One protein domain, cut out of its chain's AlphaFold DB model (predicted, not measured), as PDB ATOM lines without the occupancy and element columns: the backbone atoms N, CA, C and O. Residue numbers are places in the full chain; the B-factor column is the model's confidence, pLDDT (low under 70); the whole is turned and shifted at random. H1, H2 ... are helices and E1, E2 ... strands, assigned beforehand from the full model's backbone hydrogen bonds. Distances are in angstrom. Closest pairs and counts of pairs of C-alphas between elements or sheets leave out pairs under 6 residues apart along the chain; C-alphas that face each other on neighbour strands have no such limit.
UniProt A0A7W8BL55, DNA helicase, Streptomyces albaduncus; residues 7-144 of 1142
ATOM      1  N   ALA A   7      37.035  57.690  15.439       82.38
ATOM      2  CA  ALA A   7      37.463  58.086  16.781       82.38
ATOM      3  C   ALA A   7      36.307  58.214  17.797       82.38
ATOM      4  O   ALA A   7      36.502  57.907  18.968       82.38
ATOM      5  N   GLU A   8      35.109  58.627  17.367       88.38
ATOM      6  CA  GLU A   8      33.910  58.687  18.221       88.38
ATOM      7  C   GLU A   8      33.449  57.275  18.595       88.38
ATOM      8  O   GLU A   8      33.106  57.022  19.747       88.38
ATOM      9  N   VAL A   9      33.511  56.339  17.637       88.25
ATOM     10  CA  VAL A   9      33.234  54.919  17.890       88.25
ATOM     11  C   VAL A   9      34.256  54.345  18.871       88.25
ATOM     12  O   VAL A   9      33.851  53.791  19.884       88.25
ATOM     13  N   ILE A  10      35.560  54.536  18.642       89.19
ATOM     14  CA  ILE A  10      36.607  54.054  19.563       89.19
ATOM     15  C   ILE A  10      36.405  54.611  20.982       89.19
ATOM     16  O   ILE A  10      36.470  53.848  21.938       89.19
ATOM     17  N   ALA A  11      36.090  55.902  21.140       89.25
ATOM     18  CA  ALA A  11      35.832  56.500  22.455       89.25
ATOM     19  C   ALA A  11      34.568  55.941  23.147       89.25
ATOM     20  O   ALA A  11      34.545  55.779  24.371       89.25
ATOM     21  N   PHE A  12      33.522  55.618  22.379       92.44
ATOM     22  CA  PHE A  12      32.328  54.953  22.903       92.44
ATOM     23  C   PHE A  12      32.628  53.518  23.362       92.44
ATOM     24  O   PHE A  12      32.299  53.160  24.493       92.44
ATOM     25  N   GLU A  13      33.287  52.718  22.518       92.94
ATOM     26  CA  GLU A  13      33.660  51.336  22.846       92.94
ATOM     27  C   GLU A  13      34.643  51.310  24.039       92.94
ATOM     28  O   GLU A  13      34.469  50.503  24.946       92.94
ATOM     29  N   GLN A  14      35.593  52.255  24.123       93.31
ATOM     30  CA  GLN A  14      36.491  52.436  25.276       93.31
ATOM     31  C   GLN A  14      35.713  52.603  26.587       93.31
ATOM     32  O   GLN A  14      35.982  51.892  27.548       93.31
ATOM     33  N   THR A  15      34.690  53.464  26.607       93.75
ATOM     34  CA  THR A  15      33.853  53.697  27.802       93.75
ATOM     35  C   THR A  15      33.162  52.410  28.283       93.75
ATOM     36  O   THR A  15      32.935  52.224  29.478       93.75
ATOM     37  N   LYS A  16      32.815  51.507  27.357       93.25
ATOM     38  CA  LYS A  16      32.177  50.219  27.664       93.25
ATOM     39  C   LYS A  16      33.184  49.141  28.064       93.25
ATOM     40  O   LYS A  16      32.886  48.350  28.954       93.25
ATOM     41  N   VAL A  17      34.380  49.151  27.475       91.81
ATOM     42  CA  VAL A  17      35.497  48.293  27.888       91.81
ATOM     43  C   VAL A  17      35.984  48.667  29.290       91.81
ATOM     44  O   VAL A  17      36.165  47.765  30.101       91.81
ATOM     45  N   ASP A  18      36.116  49.955  29.619       92.88
ATOM     46  CA  ASP A  18      36.489  50.403  30.970       92.88
ATOM     47  C   ASP A  18      35.483  49.909  32.021       92.88
ATOM     48  O   ASP A  18      35.885  49.268  32.988       92.88
ATOM     49  N   PHE A  19      34.176  50.073  31.778       92.69
ATOM     50  CA  PHE A  19      33.129  49.535  32.661       92.69
ATOM     51  C   PHE A  19      33.218  48.008  32.834       92.69
ATOM     52  O   PHE A  19      33.096  47.497  33.947       92.69
ATOM     53  N   ALA A  20      33.486  47.261  31.757       92.38
ATOM     54  CA  ALA A  20      33.690  45.816  31.837       92.38
ATOM     55  C   ALA A  20      34.924  45.434  32.680       92.38
ATOM     56  O   ALA A  20      34.885  44.435  33.402       92.38
ATOM     57  N   TYR A  21      36.001  46.223  32.615       91.75
ATOM     58  CA  TYR A  21      37.179  46.052  33.467       91.75
ATOM     59  C   TYR A  21      36.891  46.394  34.932       91.75
ATOM     60  O   TYR A  21      37.307  45.633  35.802       91.75
ATOM     61  N   ASP A  22      36.142  47.463  35.211       91.75
ATOM     62  CA  ASP A  22      35.748  47.837  36.573       91.75
ATOM     63  C   ASP A  22      34.904  46.723  37.227       91.75
ATOM     64  O   ASP A  22      35.201  46.298  38.346       91.75
ATOM     65  N   CYS A  23      33.918  46.160  36.512       91.06
ATOM     66  CA  CYS A  23      33.144  45.002  36.983       91.06
ATOM     67  C   CYS A  23      34.017  43.747  37.177       91.06
ATOM     68  O   CYS A  23      33.852  43.013  38.154       91.06
ATOM     69  N   TYR A  24      34.970  43.492  36.274       89.38
ATOM     70  CA  TYR A  24      35.906  42.370  36.395       89.38
ATOM     71  C   TYR A  24      36.814  42.507  37.630       89.38
ATOM     72  O   TYR A  24      36.955  41.545  38.388       89.38
ATOM     73  N   GLU A  25      37.377  43.693  37.872       88.62
ATOM     74  CA  GLU A  25      38.245  43.980  39.020       88.62
ATOM     75  C   GLU A  25      37.465  43.974  40.341       88.62
ATOM     76  O   GLU A  25      37.932  43.383  41.316       88.62
ATOM     77  N   ALA A  26      36.243  44.519  40.370       87.06
ATOM     78  CA  ALA A  26      35.348  44.433  41.525       87.06
ATOM     79  C   ALA A  26      34.992  42.974  41.865       87.06
ATOM     80  O   ALA A  26      35.082  42.558  43.026       87.06
ATOM     81  N   ARG A  27      34.664  42.160  40.851       83.44
ATOM     82  CA  ARG A  27      34.365  40.734  41.031       83.44
ATOM     83  C   ARG A  27      35.582  39.949  41.518       83.44
ATOM     84  O   ARG A  27      35.438  39.111  42.409       83.44
ATOM     85  N   LEU A  28      36.769  40.228  40.976       83.06
ATOM     86  CA  LEU A  28      38.017  39.607  41.414       83.06
ATOM     87  C   LEU A  28      38.336  39.970  42.873       83.06
ATOM     88  O   LEU A  28      38.571  39.072  43.680       83.06
ATOM     89  N   ALA A  29      38.242  41.254  43.233       81.75
ATOM     90  CA  ALA A  29      38.452  41.736  44.598       81.75
ATOM     91  C   ALA A  29      37.473  41.108  45.607       81.75
ATOM     92  O   ALA A  29      37.865  40.791  46.734       81.75
ATOM     93  N   TRP A  30      36.215  40.884  45.204       78.44
ATOM     94  CA  TRP A  30      35.220  40.163  46.005       78.44
ATOM     95  C   TRP A  30      35.617  38.696  46.239       78.44
ATOM     96  O   TRP A  30      35.531  38.225  47.374       78.44
ATOM     97  N   MET A  31      36.099  37.988  45.208       74.38
ATOM     98  CA  MET A  31      36.526  36.583  45.329       74.38
ATOM     99  C   MET A  31      37.802  36.419  46.165       74.38
ATOM    100  O   MET A  31      37.878  35.489  46.963       74.38
ATOM    101  N   SER A  32      38.764  37.341  46.054       71.81
ATOM    102  CA  SER A  32      39.990  37.349  46.871       71.81
ATOM    103  C   SER A  32      39.799  37.908  48.295       71.81
ATOM    104  O   SER A  32      40.761  38.026  49.056       71.81
ATOM    105  N   GLY A  33      38.589  38.348  48.653       65.06
ATOM    106  CA  GLY A  33      38.313  39.074  49.892       65.06
ATOM    107  C   GLY A  33      38.009  38.183  51.103       65.06
ATOM    108  O   GLY A  33      37.410  37.114  50.993       65.06
ATOM    109  N   GLU A  34      38.304  38.678  52.315       54.75
ATOM    110  CA  GLU A  34      38.012  37.970  53.580       54.75
ATOM    111  C   GLU A  34      36.536  37.563  53.769       54.75
ATOM    112  O   GLU A  34      36.229  36.710  54.607       54.75
ATOM    113  N   SER A  35      35.612  38.193  53.039       54.06
ATOM    114  CA  SER A  35      34.169  37.969  53.146       54.06
ATOM    115  C   SER A  35      33.764  36.526  52.840       54.06
ATOM    116  O   SER A  35      32.910  35.990  53.546       54.06
ATOM    117  N   VAL A  36      34.410  35.855  51.877       54.03
ATOM    118  CA  VAL A  36      34.076  34.459  51.529       54.03
ATOM    119  C   VAL A  36      34.413  33.502  52.683       54.03
ATOM    120  O   VAL A  36      33.667  32.567  52.971       54.03
ATOM    121  N   ALA A  37      35.473  33.792  53.445       49.59
ATOM    122  CA  ALA A  37      35.840  33.014  54.630       49.59
ATOM    123  C   ALA A  37      34.914  33.255  55.843       49.59
ATOM    124  O   ALA A  37      34.848  32.405  56.730       49.59
ATOM    125  N   LYS A  38      34.190  34.386  55.897       48.53
ATOM    126  CA  LYS A  38      33.246  34.721  56.988       48.53
ATOM    127  C   LYS A  38      31.869  34.064  56.833       48.53
ATOM    128  O   LYS A  38      31.113  34.039  57.799       48.53
ATOM    129  N   ALA A  39      31.557  33.495  55.667       51.19
ATOM    130  CA  ALA A  39      30.305  32.777  55.417       51.19
ATOM    131  C   ALA A  39      30.267  31.348  56.008       51.19
ATOM    132  O   ALA A  39      29.241  30.677  55.915       51.19
ATOM    133  N   SER A  40      31.367  30.859  56.594       50.28
ATOM    134  CA  SER A  40      31.501  29.466  57.036       50.28
ATOM    135  C   SER A  40      31.329  29.299  58.551       50.28
ATOM    136  O   SER A  40      31.947  30.011  59.340       50.28
ATOM    137  N   ALA A  41      30.506  28.331  58.967       49.12
ATOM    138  CA  ALA A  41      30.121  28.138  60.369       49.12
ATOM    139  C   ALA A  41      31.192  27.451  61.246       49.12
ATOM    140  O   ALA A  41      31.049  27.432  62.470       49.12
ATOM    141  N   THR A  42      32.264  26.892  60.664       52.75
ATOM    142  CA  THR A  42      33.364  26.269  61.426       52.75
ATOM    143  C   THR A  42      34.752  26.647  60.900       52.75
ATOM    144  O   THR A  42      34.952  26.954  59.726       52.75
ATOM    145  N   GLY A  43      35.756  26.589  61.783       54.72
ATOM    146  CA  GLY A  43      37.135  26.975  61.463       54.72
ATOM    147  C   GLY A  43      37.900  26.021  60.534       54.72
ATOM    148  O   GLY A  43      38.932  26.421  60.006       54.72
ATOM    149  N   LYS A  44      37.424  24.784  60.314       53.12
ATOM    150  CA  LYS A  44      37.997  23.888  59.287       53.12
ATOM    151  C   LYS A  44      37.422  24.205  57.911       53.12
ATOM    152  O   LYS A  44      38.184  24.378  56.961       53.12
ATOM    153  N   ASP A  45      36.106  24.371  57.842       56.97
ATOM    154  CA  ASP A  45      35.401  24.715  56.606       56.97
ATOM    155  C   ASP A  45      35.827  26.102  56.107       56.97
ATOM    156  O   ASP A  45      35.985  26.310  54.912       56.97
ATOM    157  N   GLY A  46      36.125  27.043  57.011       61.38
ATOM    158  CA  GLY A  46      36.683  28.353  56.661       61.38
ATOM    159  C   GLY A  46      38.075  28.316  56.005       61.38
ATOM    160  O   GLY A  46      38.408  29.239  55.267       61.38
ATOM    161  N   ILE A  47      38.884  27.269  56.228       65.06
ATOM    162  CA  ILE A  47      40.176  27.091  55.535       65.06
ATOM    163  C   ILE A  47      39.947  26.480  54.151       65.06
ATOM    164  O   ILE A  47      40.505  26.980  53.178       65.06
ATOM    165  N   ALA A  48      39.103  25.448  54.052       65.38
ATOM    166  CA  ALA A  48      38.762  24.823  52.776       65.38
ATOM    167  C   ALA A  48      38.052  25.811  51.834       65.38
ATOM    168  O   ALA A  48      38.461  25.963  50.689       65.38
ATOM    169  N   ASN A  49      37.068  26.561  52.337       67.06
ATOM    170  CA  ASN A  49      36.348  27.577  51.566       67.06
ATOM    171  C   ASN A  49      37.250  28.749  51.170       67.06
ATOM    172  O   ASN A  49      37.060  29.300  50.093       67.06
ATOM    173  N   ARG A  50      38.248  29.117  51.989       70.00
ATOM    174  CA  ARG A  50      39.259  30.103  51.581       70.00
ATOM    175  C   ARG A  50      40.144  29.551  50.465       70.00
ATOM    176  O   ARG A  50      40.252  30.188  49.437       70.00
ATOM    177  N   GLN A  51      40.677  28.337  50.606       69.19
ATOM    178  CA  GLN A  51      41.466  27.681  49.550       69.19
ATOM    179  C   GLN A  51      40.670  27.404  48.267       69.19
ATOM    180  O   GLN A  51      41.262  27.206  47.208       69.19
ATOM    181  N   GLU A  52      39.344  27.320  48.348       67.94
ATOM    182  CA  GLU A  52      38.446  27.235  47.196       67.94
ATOM    183  C   GLU A  52      38.224  28.614  46.564       67.94
ATOM    184  O   GLU A  52      38.401  28.760  45.360       67.94
ATOM    185  N   ALA A  53      37.927  29.633  47.375       68.81
ATOM    186  CA  ALA A  53      37.757  31.016  46.933       68.81
ATOM    187  C   ALA A  53      39.032  31.587  46.301       68.81
ATOM    188  O   ALA A  53      38.964  32.137  45.209       68.81
ATOM    189  N   ASP A  54      40.192  31.376  46.930       71.00
ATOM    190  CA  ASP A  54      41.506  31.768  46.415       71.00
ATOM    191  C   ASP A  54      41.761  31.102  45.050       71.00
ATOM    192  O   ASP A  54      42.170  31.766  44.104       71.00
ATOM    193  N   ARG A  55      41.431  29.809  44.897       68.25
ATOM    194  CA  ARG A  55      41.603  29.075  43.629       68.25
ATOM    195  C   ARG A  55      40.621  29.523  42.543       68.25
ATOM    196  O   ARG A  55      40.978  29.523  41.369       68.25
ATOM    197  N   GLN A  56      39.402  29.915  42.914       67.69
ATOM    198  CA  GLN A  56      38.416  30.491  41.992       67.69
ATOM    199  C   GLN A  56      38.791  31.922  41.581       67.69
ATOM    200  O   GLN A  56      38.694  32.252  40.399       67.69
ATOM    201  N   ALA A  57      39.287  32.737  42.515       70.94
ATOM    202  CA  ALA A  57      39.849  34.056  42.243       70.94
ATOM    203  C   ALA A  57      41.048  33.939  41.297       70.94
ATOM    204  O   ALA A  57      41.064  34.591  40.257       70.94
ATOM    205  N   GLU A  58      41.990  33.038  41.589       69.69
ATOM    206  CA  GLU A  58      43.105  32.715  40.702       69.69
ATOM    207  C   GLU A  58      42.616  32.255  39.323       69.69
ATOM    208  O   GLU A  58      43.097  32.771  38.325       69.69
ATOM    209  N   ALA A  59      41.665  31.320  39.225       66.56
ATOM    210  CA  ALA A  59      41.160  30.825  37.939       66.56
ATOM    211  C   ALA A  59      40.465  31.907  37.092       66.56
ATOM    212  O   ALA A  59      40.589  31.901  35.863       66.56
ATOM    213  N   TYR A  60      39.759  32.833  37.740       72.50
ATOM    214  CA  TYR A  60      39.147  33.989  37.094       72.50
ATOM    215  C   TYR A  60      40.203  35.011  36.648       72.50
ATOM    216  O   TYR A  60      40.110  35.521  35.528       72.50
ATOM    217  N   ASP A  61      41.233  35.225  37.472       70.38
ATOM    218  CA  ASP A  61      42.405  36.051  37.186       70.38
ATOM    219  C   ASP A  61      43.322  35.463  36.086       70.38
ATOM    220  O   ASP A  61      43.178  34.329  35.610       70.38
ATOM    221  N   GLY A  62      44.323  36.242  35.678       69.69
ATOM    222  CA  GLY A  62      45.386  35.804  34.782       69.69
ATOM    223  C   GLY A  62      45.114  36.087  33.311       69.69
ATOM    224  O   GLY A  62      45.483  35.279  32.464       69.69
ATOM    225  N   LEU A  63      44.538  37.250  32.981       75.19
ATOM    226  CA  LEU A  63      44.471  37.744  31.593       75.19
ATOM    227  C   LEU A  63      45.863  37.948  30.957       75.19
ATOM    228  O   LEU A  63      45.963  38.072  29.744       75.19
ATOM    229  N   GLY A  64      46.952  37.971  31.737       66.50
ATOM    230  CA  GLY A  64      48.327  37.851  31.223       66.50
ATOM    231  C   GLY A  64      48.831  39.015  30.357       66.50
ATOM    232  O   GLY A  64      49.899  38.906  29.761       66.50
ATOM    233  N   GLY A  65      48.085  40.121  30.291       67.50
ATOM    234  CA  GLY A  65      48.337  41.245  29.383       67.50
ATOM    235  C   GLY A  65      47.478  41.235  28.109       67.50
ATOM    236  O   GLY A  65      47.543  42.197  27.345       67.50
ATOM    237  N   GLU A  66      46.657  40.205  27.906       78.44
ATOM    238  CA  GLU A  66      45.622  40.140  26.870       78.44
ATOM    239  C   GLU A  66      44.388  40.983  27.257       78.44
ATOM    240  O   GLU A  66      44.217  41.373  28.419       78.44
ATOM    241  N   SER A  67      43.503  41.272  26.297       84.31
ATOM    242  CA  SER A  67      42.271  42.020  26.569       84.31
ATOM    243  C   SER A  67      41.150  41.150  27.140       84.31
ATOM    244  O   SER A  67      40.943  40.012  26.726       84.31
ATOM    245  N   LEU A  68      40.369  41.713  28.061       87.88
ATOM    246  CA  LEU A  68      39.148  41.095  28.578       87.88
ATOM    247  C   LEU A  68      38.092  40.958  27.474       87.88
ATOM    248  O   LEU A  68      37.510  39.888  27.304       87.88
ATOM    249  N   VAL A  69      37.866  42.042  26.727       90.00
ATOM    250  CA  VAL A  69      36.866  42.159  25.657       90.00
ATOM    251  C   VAL A  69      37.552  42.014  24.296       90.00
ATOM    252  O   VAL A  69      38.606  42.612  24.061       90.00
ATOM    253  N   ILE A  70      36.944  41.227  23.406       87.44
ATOM    254  CA  ILE A  70      37.439  40.931  22.046       87.44
ATOM    255  C   ILE A  70      36.525  41.498  20.949       87.44
ATOM    256  O   ILE A  70      36.928  41.637  19.793       87.44
ATOM    257  N   GLY A  71      35.272  41.811  21.284       89.19
ATOM    258  CA  GLY A  71      34.287  42.241  20.304       89.19
ATOM    259  C   GLY A  71      32.922  42.549  20.898       89.19
ATOM    260  O   GLY A  71      32.691  42.427  22.100       89.19
ATOM    261  N   ARG A  72      32.019  42.935  20.006       92.06
ATOM    262  CA  ARG A  72      30.632  43.304  20.248       92.06
ATOM    263  C   ARG A  72      29.753  42.694  19.156       92.06
ATOM    264  O   ARG A  72      30.109  42.727  17.978       92.06
ATOM    265  N   VAL A  73      28.595  42.180  19.544       91.94
ATOM    266  CA  VAL A  73      27.511  41.759  18.656       91.94
ATOM    267  C   VAL A  73      26.278  42.580  18.999       91.94
ATOM    268  O   VAL A  73      25.912  42.661  20.166       91.94
ATOM    269  N   ASP A  74      25.637  43.170  17.995       91.88
ATOM    270  CA  ASP A  74      24.258  43.638  18.121       91.88
ATOM    271  C   ASP A  74      23.358  42.593  17.447       91.88
ATOM    272  O   ASP A  74      23.563  42.285  16.267       91.88
ATOM    273  N   ALA A  75      22.404  42.032  18.190       89.62
ATOM    274  CA  ALA A  75      21.496  40.975  17.742       89.62
ATOM    275  C   ALA A  75      20.036  41.447  17.817       89.62
ATOM    276  O   ALA A  75      19.673  42.151  18.752       89.62
ATOM    277  N   ASP A  76      19.216  41.086  16.830       85.62
ATOM    278  CA  ASP A  76      17.789  41.427  16.763       85.62
ATOM    279  C   ASP A  76      16.941  40.330  17.423       85.62
ATOM    280  O   ASP A  76      16.763  39.246  16.856       85.62
ATOM    281  N   ASP A  77      16.428  40.598  18.625       78.88
ATOM    282  CA  ASP A  77      15.448  39.743  19.293       78.88
ATOM    283  C   ASP A  77      14.024  40.116  18.844       78.88
ATOM    284  O   ASP A  77      13.613  41.277  18.871       78.88
ATOM    285  N   GLN A  78      13.231  39.116  18.450       66.62
ATOM    286  CA  GLN A  78      11.870  39.319  17.936       66.62
ATOM    287  C   GLN A  78      10.878  39.872  18.978       66.62
ATOM    288  O   GLN A  78       9.805  40.344  18.594       66.62
ATOM    289  N   ALA A  79      11.200  39.791  20.271       64.81
ATOM    290  CA  ALA A  79      10.391  40.298  21.375       64.81
ATOM    291  C   ALA A  79      10.901  41.640  21.928       64.81
ATOM    292  O   ALA A  79      10.077  42.497  22.263       64.81
ATOM    293  N   GLU A  80      12.221  41.838  22.017       71.12
ATOM    294  CA  GLU A  80      12.828  42.994  22.710       71.12
ATOM    295  C   GLU A  80      13.556  43.990  21.780       71.12
ATOM    296  O   GLU A  80      13.807  45.134  22.169       71.12
ATOM    297  N   GLY A  81      13.790  43.621  20.516       81.81
ATOM    298  CA  GLY A  81      14.475  44.437  19.511       81.81
ATOM    299  C   GLY A  81      15.992  44.236  19.508       81.81
ATOM    300  O   GLY A  81      16.497  43.185  19.889       81.81
ATOM    301  N   ILE A  82      16.739  45.247  19.051       85.81
ATOM    302  CA  ILE A  82      18.200  45.142  18.919       85.81
ATOM    303  C   ILE A  82      18.878  45.281  20.287       85.81
ATOM    304  O   ILE A  82      18.915  46.373  20.861       85.81
ATOM    305  N   GLU A  83      19.494  44.198  20.748       88.88
ATOM    306  CA  GLU A  83      20.278  44.120  21.979       88.88
ATOM    307  C   GLU A  83      21.790  44.110  21.681       88.88
ATOM    308  O   GLU A  83      22.239  43.528  20.691       88.88
ATOM    309  N   THR A  84      22.597  44.754  22.534       90.56
ATOM    310  CA  THR A  84      24.063  44.837  22.394       90.56
ATOM    311  C   THR A  84      24.770  43.943  23.411       90.56
ATOM    312  O   THR A  84      24.720  44.198  24.612       90.56
ATOM    313  N   TRP A  85      25.555  42.993  22.909       92.50
ATOM    314  CA  TRP A  85      26.342  42.032  23.676       92.50
ATOM    315  C   TRP A  85      27.845  42.244  23.474       92.50
ATOM    316  O   TRP A  85      28.329  42.246  22.341       92.50
ATOM    317  N   TYR A  86      28.621  42.359  24.554       93.94
ATOM    318  CA  TYR A  86      30.088  42.320  24.481       93.94
ATOM    319  C   TYR A  86      30.582  40.889  24.660       93.94
ATOM    320  O   TYR A  86      30.144  40.187  25.567       93.94
ATOM    321  N   ILE A  87      31.515  40.460  23.812       91.75
ATOM    322  CA  ILE A  87      32.129  39.131  23.871       91.75
ATOM    323  C   ILE A  87      33.561  39.280  24.389       91.75
ATOM    324  O   ILE A  87      34.287  40.198  23.992       91.75
ATOM    325  N   GLY A  88      33.983  38.370  25.265       89.88
ATOM    326  CA  GLY A  88      35.289  38.413  25.912       89.88
ATOM    327  C   GLY A  88      35.829  37.060  26.366       89.88
ATOM    328  O   GLY A  88      35.201  36.012  26.212       89.88
ATOM    329  N   ARG A  89      37.029  37.095  26.951       87.62
ATOM    330  CA  ARG A  89      37.785  35.928  27.451       87.62
ATOM    331  C   ARG A  89      37.265  35.379  28.784       87.62
ATOM    332  O   ARG A  89      37.748  34.353  29.263       87.62
ATOM    333  N   ARG A  90      36.319  36.081  29.411       86.75
ATOM    334  CA  ARG A  90      35.643  35.727  30.666       86.75
ATOM    335  C   ARG A  90      34.178  36.129  30.572       86.75
ATOM    336  O   ARG A  90      33.850  37.092  29.885       86.75
ATOM    337  N   GLY A  91      33.323  35.414  31.299       89.25
ATOM    338  CA  GLY A  91      32.022  35.957  31.677       89.25
ATOM    339  C   GLY A  91      32.229  37.015  32.759       89.25
ATOM    340  O   GLY A  91      32.970  36.755  33.706       89.25
ATOM    341  N   VAL A  92      31.614  38.186  32.609       90.56
ATOM    342  CA  VAL A  92      31.640  39.267  33.607       90.56
ATOM    343  C   VAL A  92      30.217  39.758  33.823       90.56
ATOM    344  O   VAL A  92      29.458  39.901  32.863       90.56
ATOM    345  N   TRP A  93      29.879  40.024  35.080       90.31
ATOM    346  CA  TRP A  93      28.573  40.503  35.518       90.31
ATOM    347  C   TRP A  93      28.738  41.766  36.362       90.31
ATOM    348  O   TRP A  93      29.789  41.947  36.983       90.31
ATOM    349  N   ASP A  94      27.716  42.616  36.377       89.38
ATOM    350  CA  ASP A  94      27.637  43.769  37.275       89.38
ATOM    351  C   ASP A  94      27.079  43.384  38.663       89.38
ATOM    352  O   ASP A  94      26.786  42.214  38.951       89.38
ATOM    353  N   ASP A  95      26.961  44.381  39.546       83.88
ATOM    354  CA  ASP A  95      26.442  44.217  40.909       83.88
ATOM    355  C   ASP A  95      24.953  43.809  40.942       83.88
ATOM    356  O   ASP A  95      24.525  43.155  41.893       83.88
ATOM    357  N   ASP A  96      24.190  44.133  39.891       84.75
ATOM    358  CA  ASP A  96      22.782  43.749  39.701       84.75
ATOM    359  C   ASP A  96      22.634  42.359  39.031       84.75
ATOM    360  O   ASP A  96      21.522  41.886  38.796       84.75
ATOM    361  N   HIS A  97      23.756  41.676  38.768       82.38
ATOM    362  CA  HIS A  97      23.877  40.375  38.094       82.38
ATOM    363  C   HIS A  97      23.497  40.349  36.602       82.38
ATOM    364  O   HIS A  97      23.344  39.265  36.029       82.38
ATOM    365  N   ASN A  98      23.445  41.501  35.930       86.12
ATOM    366  CA  ASN A  98      23.346  41.547  34.471       86.12
ATOM    367  C   ASN A  98      24.681  41.125  33.843       86.12
ATOM    368  O   ASN A  98      25.758  41.414  34.370       86.12
ATOM    369  N   GLN A  99      24.635  40.444  32.698       90.88
ATOM    370  CA  GLN A  99      25.843  40.009  31.999       90.88
ATOM    371  C   GLN A  99      26.451  41.165  31.188       90.88
ATOM    372  O   GLN A  99      25.923  41.564  30.157       90.88
ATOM    373  N   VAL A 100      27.598  41.675  31.642       92.38
ATOM    374  CA  VAL A 100      28.338  42.774  30.997       92.38
ATOM    375  C   VAL A 100      29.232  42.254  29.872       92.38
ATOM    376  O   VAL A 100      29.345  42.885  28.823       92.38
ATOM    377  N   VAL A 101      29.863  41.094  30.081       92.69
ATOM    378  CA  VAL A 101      30.681  40.411  29.072       92.69
ATOM    379  C   VAL A 101      30.257  38.953  28.989       92.69
ATOM    380  O   VAL A 101      30.258  38.224  29.984       92.69
ATOM    381  N   MET A 102      29.917  38.515  27.784       92.88
ATOM    382  CA  MET A 102      29.663  37.123  27.456       92.88
ATOM    383  C   MET A 102      30.982  36.403  27.164       92.88
ATOM    384  O   MET A 102      31.813  36.878  26.390       92.88
ATOM    385  N   ASN A 103      31.170  35.224  27.758       90.50
ATOM    386  CA  ASN A 103      32.319  34.381  27.443       90.50
ATOM    387  C   ASN A 103      32.218  33.883  25.990       90.50
ATOM    388  O   ASN A 103      31.186  33.336  25.600       90.50
ATOM    389  N   TRP A 104      33.294  34.023  25.213       88.88
ATOM    390  CA  TRP A 104      33.380  33.590  23.813       88.88
ATOM    391  C   TRP A 104      33.050  32.104  23.583       88.88
ATOM    392  O   TRP A 104      32.708  31.729  22.464       88.88
ATOM    393  N   THR A 105      33.129  31.260  24.619       89.06
ATOM    394  CA  THR A 105      32.762  29.837  24.541       89.06
ATOM    395  C   THR A 105      31.270  29.537  24.702       89.06
ATOM    396  O   THR A 105      30.926  28.357  24.692       89.06
ATOM    397  N   SER A 106      30.401  30.534  24.911       88.81
ATOM    398  CA  SER A 106      28.958  30.305  25.066       88.81
ATOM    399  C   SER A 106      28.303  29.842  23.756       88.81
ATOM    400  O   SER A 106      28.774  30.159  22.661       88.81
ATOM    401  N   ASP A 107      27.176  29.132  23.846       84.00
ATOM    402  CA  ASP A 107      26.420  28.709  22.658       84.00
ATOM    403  C   ASP A 107      25.867  29.886  21.833       84.00
ATOM    404  O   ASP A 107      25.814  29.803  20.604       84.00
ATOM    405  N   LEU A 108      25.508  31.000  22.485       86.69
ATOM    406  CA  LEU A 108      25.111  32.237  21.801       86.69
ATOM    407  C   LEU A 108      26.291  32.845  21.033       86.69
ATOM    408  O   LEU A 108      26.173  33.102  19.835       86.69
ATOM    409  N   ALA A 109      27.460  32.970  21.670       84.75
ATOM    410  CA  ALA A 109      28.666  33.445  20.999       84.75
ATOM    411  C   ALA A 109      29.031  32.540  19.810       84.75
ATOM    412  O   ALA A 109      29.298  33.047  18.722       84.75
ATOM    413  N   ARG A 110      28.949  31.208  19.963       82.06
ATOM    414  CA  ARG A 110      29.151  30.240  18.869       82.06
ATOM    415  C   ARG A 110      28.212  30.506  17.688       82.06
ATOM    416  O   ARG A 110      28.685  30.635  16.562       82.06
ATOM    417  N   LYS A 111      26.907  30.653  17.940       84.56
ATOM    418  CA  LYS A 111      25.895  30.980  16.918       84.56
ATOM    419  C   LYS A 111      26.222  32.290  16.185       84.56
ATOM    420  O   LYS A 111      26.094  32.356  14.964       84.56
ATOM    421  N   TRP A 112      26.704  33.309  16.897       85.94
ATOM    422  CA  TRP A 112      27.100  34.593  16.306       85.94
ATOM    423  C   TRP A 112      28.456  34.560  15.581       85.94
ATOM    424  O   TRP A 112      28.663  35.341  14.649       85.94
ATOM    425  N   PHE A 113      29.372  33.656  15.941       78.12
ATOM    426  CA  PHE A 113      30.591  33.383  15.167       78.12
ATOM    427  C   PHE A 113      30.294  32.601  13.877       78.12
ATOM    428  O   PHE A 113      30.924  32.862  12.851       78.12
ATOM    429  N   ASP A 114      29.306  31.700  13.902       78.25
ATOM    430  CA  ASP A 114      28.836  30.959  12.726       78.25
ATOM    431  C   ASP A 114      28.112  31.849  11.694       78.25
ATOM    432  O   ASP A 114      28.028  31.466  10.523       78.25
ATOM    433  N   ALA A 115      27.626  33.033  12.086       82.88
ATOM    434  CA  ALA A 115      26.996  34.008  11.193       82.88
ATOM    435  C   ALA A 115      27.975  34.579  10.140       82.88
ATOM    436  O   ALA A 115      29.162  34.801  10.413       82.88
ATOM    437  N   SER A 116      27.471  34.865   8.932       80.81
ATOM    438  CA  SER A 116      28.245  35.474   7.834       80.81
ATOM    439  C   SER A 116      27.498  36.635   7.166       80.81
ATOM    440  O   SER A 116      26.284  36.733   7.315       80.81
ATOM    441  N   PRO A 117      28.166  37.507   6.390       78.88
ATOM    442  CA  PRO A 117      27.489  38.596   5.680       78.88
ATOM    443  C   PRO A 117      26.399  38.127   4.703       78.88
ATOM    444  O   PRO A 117      25.419  38.837   4.506       78.88
ATOM    445  N   GLU A 118      26.533  36.932   4.106       80.06
ATOM    446  CA  GLU A 118      25.492  36.357   3.237       80.06
ATOM    447  C   GLU A 118      24.368  35.650   4.013       80.06
ATOM    448  O   GLU A 118      23.349  35.275   3.437       80.06
ATOM    449  N   SER A 119      24.562  35.391   5.307       81.31
ATOM    450  CA  SER A 119      23.618  34.687   6.180       81.31
ATOM    451  C   SER A 119      23.839  35.133   7.634       81.31
ATOM    452  O   SER A 119      24.423  34.388   8.427       81.31
ATOM    453  N   PRO A 120      23.428  36.369   7.984       81.19
ATOM    454  CA  PRO A 120      23.717  36.955   9.295       81.19
ATOM    455  C   PRO A 120      22.840  36.385  10.419       81.19
ATOM    456  O   PRO A 120      23.200  36.472  11.591       81.19
ATOM    457  N   GLY A 121      21.698  35.776  10.079       85.94
ATOM    458  CA  GLY A 121      20.713  35.336  11.065       85.94
ATOM    459  C   GLY A 121      20.139  36.538  11.814       85.94
ATOM    460  O   GLY A 121      19.653  37.472  11.185       85.94
ATOM    461  N   GLU A 122      20.233  36.513  13.141       87.56
ATOM    462  CA  GLU A 122      19.849  37.622  14.030       87.56
ATOM    463  C   GLU A 122      20.934  38.700  14.192       87.56
ATOM    464  O   GLU A 122      20.674  39.740  14.785       87.56
ATOM    465  N   VAL A 123      22.158  38.484  13.692       89.06
ATOM    466  CA  VAL A 123      23.280  39.412  13.910       89.06
ATOM    467  C   VAL A 123      23.153  40.640  13.005       89.06
ATOM    468  O   VAL A 123      23.367  40.562  11.797       89.06
ATOM    469  N   VAL A 124      22.868  41.802  13.592       89.69
ATOM    470  CA  VAL A 124      22.764  43.093  12.889       89.69
ATOM    471  C   VAL A 124      24.138  43.743  12.713       89.69
ATOM    472  O   VAL A 124      24.455  44.273  11.644       89.69
ATOM    473  N   LEU A 125      24.969  43.688  13.756       90.00
ATOM    474  CA  LEU A 125      26.350  44.171  13.762       90.00
ATOM    475  C   LEU A 125      27.239  43.118  14.428       90.00
ATOM    476  O   LEU A 125      26.913  42.633  15.505       90.00
ATOM    477  N   ARG A 126      28.403  42.819  13.846       90.00
ATOM    478  CA  ARG A 126      29.490  42.113  14.539       90.00
ATOM    479  C   ARG A 126      30.775  42.910  14.406       90.00
ATOM    480  O   ARG A 126      31.377  42.942  13.335       90.00
ATOM    481  N   ARG A 127      31.190  43.526  15.508       89.94
ATOM    482  CA  ARG A 127      32.388  44.354  15.640       89.94
ATOM    483  C   ARG A 127      33.464  43.590  16.401       89.94
ATOM    484  O   ARG A 127      33.249  43.181  17.535       89.94
ATOM    485  N   ARG A 128      34.645  43.432  15.815       87.06
ATOM    486  CA  ARG A 128      35.859  42.990  16.515       87.06
ATOM    487  C   ARG A 128      36.611  44.216  17.023       87.06
ATOM    488  O   ARG A 128      36.747  45.198  16.290       87.06
ATOM    489  N   LEU A 129      37.091  44.165  18.262       85.38
ATOM    490  CA  LEU A 129      37.842  45.248  18.897       85.38
ATOM    491  C   LEU A 129      39.328  44.872  18.940       85.38
ATOM    492  O   LEU A 129      39.677  43.768  19.345       85.38
ATOM    493  N   VAL A 130      40.202  45.786  18.515       77.00
ATOM    494  CA  VAL A 130      41.646  45.676  18.749       77.00
ATOM    495  C   VAL A 130      41.919  46.320  20.092       77.00
ATOM    496  O   VAL A 130      41.861  47.542  20.219       77.00
ATOM    497  N   CYS A 131      42.240  45.499  21.081       78.31
ATOM    498  CA  CYS A 131      42.517  45.969  22.425       78.31
ATOM    499  C   CYS A 131      43.993  45.758  22.793       78.31
ATOM    500  O   CYS A 131      44.680  44.857  22.303       78.31
ATOM    501  N   SER A 132      44.476  46.613  23.685       73.19
ATOM    502  CA  SER A 132      45.745  46.493  24.392       73.19
ATOM    503  C   SER A 132      45.440  46.554  25.875       73.19
ATOM    504  O   SER A 132      45.316  47.638  26.448       73.19
ATOM    505  N   GLN A 133      45.254  45.379  26.483       78.94
ATOM    506  CA  GLN A 133      44.630  45.253  27.803       78.94
ATOM    507  C   GLN A 133      43.267  45.972  27.796       78.94
ATOM    508  O   GLN A 133      42.376  45.564  27.050       78.94
ATOM    509  N   ARG A 134      43.124  47.061  28.565       88.19
ATOM    510  CA  ARG A 134      41.901  47.878  28.645       88.19
ATOM    511  C   ARG A 134      41.773  48.991  27.601       88.19
ATOM    512  O   ARG A 134      40.726  49.616  27.529       88.19
ATOM    513  N   VAL A 135      42.808  49.253  26.801       85.44
ATOM    514  CA  VAL A 135      42.779  50.329  25.794       85.44
ATOM    515  C   VAL A 135      42.269  49.791  24.460       85.44
ATOM    516  O   VAL A 135      42.874  48.876  23.904       85.44
ATOM    517  N   VAL A 136      41.199  50.371  23.923       86.31
ATOM    518  CA  VAL A 136      40.696  50.107  22.569       86.31
ATOM    519  C   VAL A 136      41.553  50.895  21.575       86.31
ATOM    520  O   VAL A 136      41.408  52.107  21.431       86.31
ATOM    521  N   ASP A 137      42.467  50.205  20.892       81.56
ATOM    522  CA  ASP A 137      43.318  50.795  19.852       81.56
ATOM    523  C   ASP A 137      42.523  51.053  18.557       81.56
ATOM    524  O   ASP A 137      42.749  52.054  17.875       81.56
ATOM    525  N   ASP A 138      41.640  50.121  18.166       81.31
ATOM    526  CA  ASP A 138      40.868  50.192  16.916       81.31
ATOM    527  C   ASP A 138      39.690  49.190  16.874       81.31
ATOM    528  O   ASP A 138      39.503  48.399  17.795       81.31
ATOM    529  N   TYR A 139      38.910  49.168  15.785       85.06
ATOM    530  CA  TYR A 139      37.866  48.159  15.539       85.06
ATOM    531  C   TYR A 139      37.702  47.771  14.055       85.06
ATOM    532  O   TYR A 139      38.135  48.488  13.146       85.06
ATOM    533  N   ALA A 140      37.030  46.648  13.791       82.06
ATOM    534  CA  ALA A 140      36.567  46.256  12.458       82.06
ATOM    535  C   ALA A 140      35.188  45.585  12.512       82.06
ATOM    536  O   ALA A 140      34.939  44.762  13.387       82.06
ATOM    537  N   ASP A 141      34.321  45.914  11.556       85.50
ATOM    538  CA  ASP A 141      32.959  45.381  11.475       85.50
ATOM    539  C   ASP A 141      32.904  44.283  10.395       85.50
ATOM    540  O   ASP A 141      33.161  44.549   9.221       85.50
ATOM    541  N   ASP A 142      32.603  43.046  10.802       75.44
ATOM    542  CA  ASP A 142      32.496  41.865   9.927       75.44
ATOM    543  C   ASP A 142      31.122  41.767   9.264       75.44
ATOM    544  O   ASP A 142      30.996  41.398   8.098       75.44
ATOM    545  N   ILE A 143      30.093  42.055  10.056       81.31
ATOM    546  CA  ILE A 143      28.692  42.147   9.664       81.31
ATOM    547  C   ILE A 143      28.268  43.543  10.093       81.31
ATOM    548  O   ILE A 143      28.528  43.936  11.229       81.31
ATOM    549  N   ALA A 144      27.657  44.297   9.188       81.12
ATOM    550  CA  ALA A 144      27.149  45.633   9.457       81.12
ATOM    551  C   ALA A 144      25.908  45.890   8.591       81.12
ATOM    552  O   ALA A 144      25.836  45.376   7.468       81.12
TER     553      ALA A 144
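What this domain is: This is residues 7 to 144 of the 1142 residues of the protein "DNA helicase" of Streptomyces albaduncus (UniProt A0A7W8BL55). A strongly twisted sheet of five strands has the long helix H1 packed on it through residues 7 to 24; beyond the sheet, the end of H1 leads into an arm where H3 folds back after short H2. Helix H4 packs on the sheet across E2 and E1. The printed part has 138 residues, with four named helices and five named strands in the order H1 H2 H3 E1 E2 E3 H4 E4 E5; the class is mixed, and so is the sheet, E3 E2 E1 E4 E5, with E3 and E2 parallel. It is loose, with a radius of gyration of the C-alphas of 17.7 A, and spans 60 by 32 by 23 A.

How they stand to each other: H1, residues 7 to 31, and the sheet of E1, 69 to 77, E2, 81 to 88, E3, 99 to 103, E4, 123 to 132, and E5, 135 to 143, make two layers, a helix on one face of a sheet; the closest C-alphas of H1 and E5 are those of Gln 14 and Val 136, 5.5 A. With residues 28 to 31 alone H1 touches H3, residues 45 to 60, opposite ways at a shallow tilt of 19 degrees; the closest C-alphas are those of Met 31 and Ala 57, 5.2 A. H2, residues 34 to 38, touches H3, C-alphas 37 and 46 being closest at 5.2 A. Within hydrogen-bond range are N 73 and O 85, 2.8 A, in the hairpin E1 and E2; N 102 and O 86, 2.8 A; N 72 and O 127, 2.8 A; and N 128 and O 140, 2.8 A, in the hairpin E4 and E5. H4, residues 107 to 114, has a height over the sheet of 9.0 A. E3, H4 and E4 form a split strand-helix-strand unit, two strands of one sheet that are not neighbours, with a helix between them along the chain and E2 and E1 between them in the sheet; its crossover is right-handed. Every O i to N i+4 pair is within hydrogen-bond range in H1, H2, H3 and H4.

Where its parts are: H1 begins at C-alpha 7 (37.463, 58.086, 16.781) and is 35.8 A long; H3 is 21.9 A and E4 25.8 A. E5, 22.9 A, bends by 56 degrees at residue 138 and ends at C-alpha 143 (28.692, 42.147, 9.664).

The domain as a whole: The C-alphas of Gly 43 and Glu 118, the two farthest apart, are 60.1 A apart. The printed part has no cut, and no link is long. Mean pLDDT of the printed part is 80.3; 29 residues are under 70, among them 33 to 49.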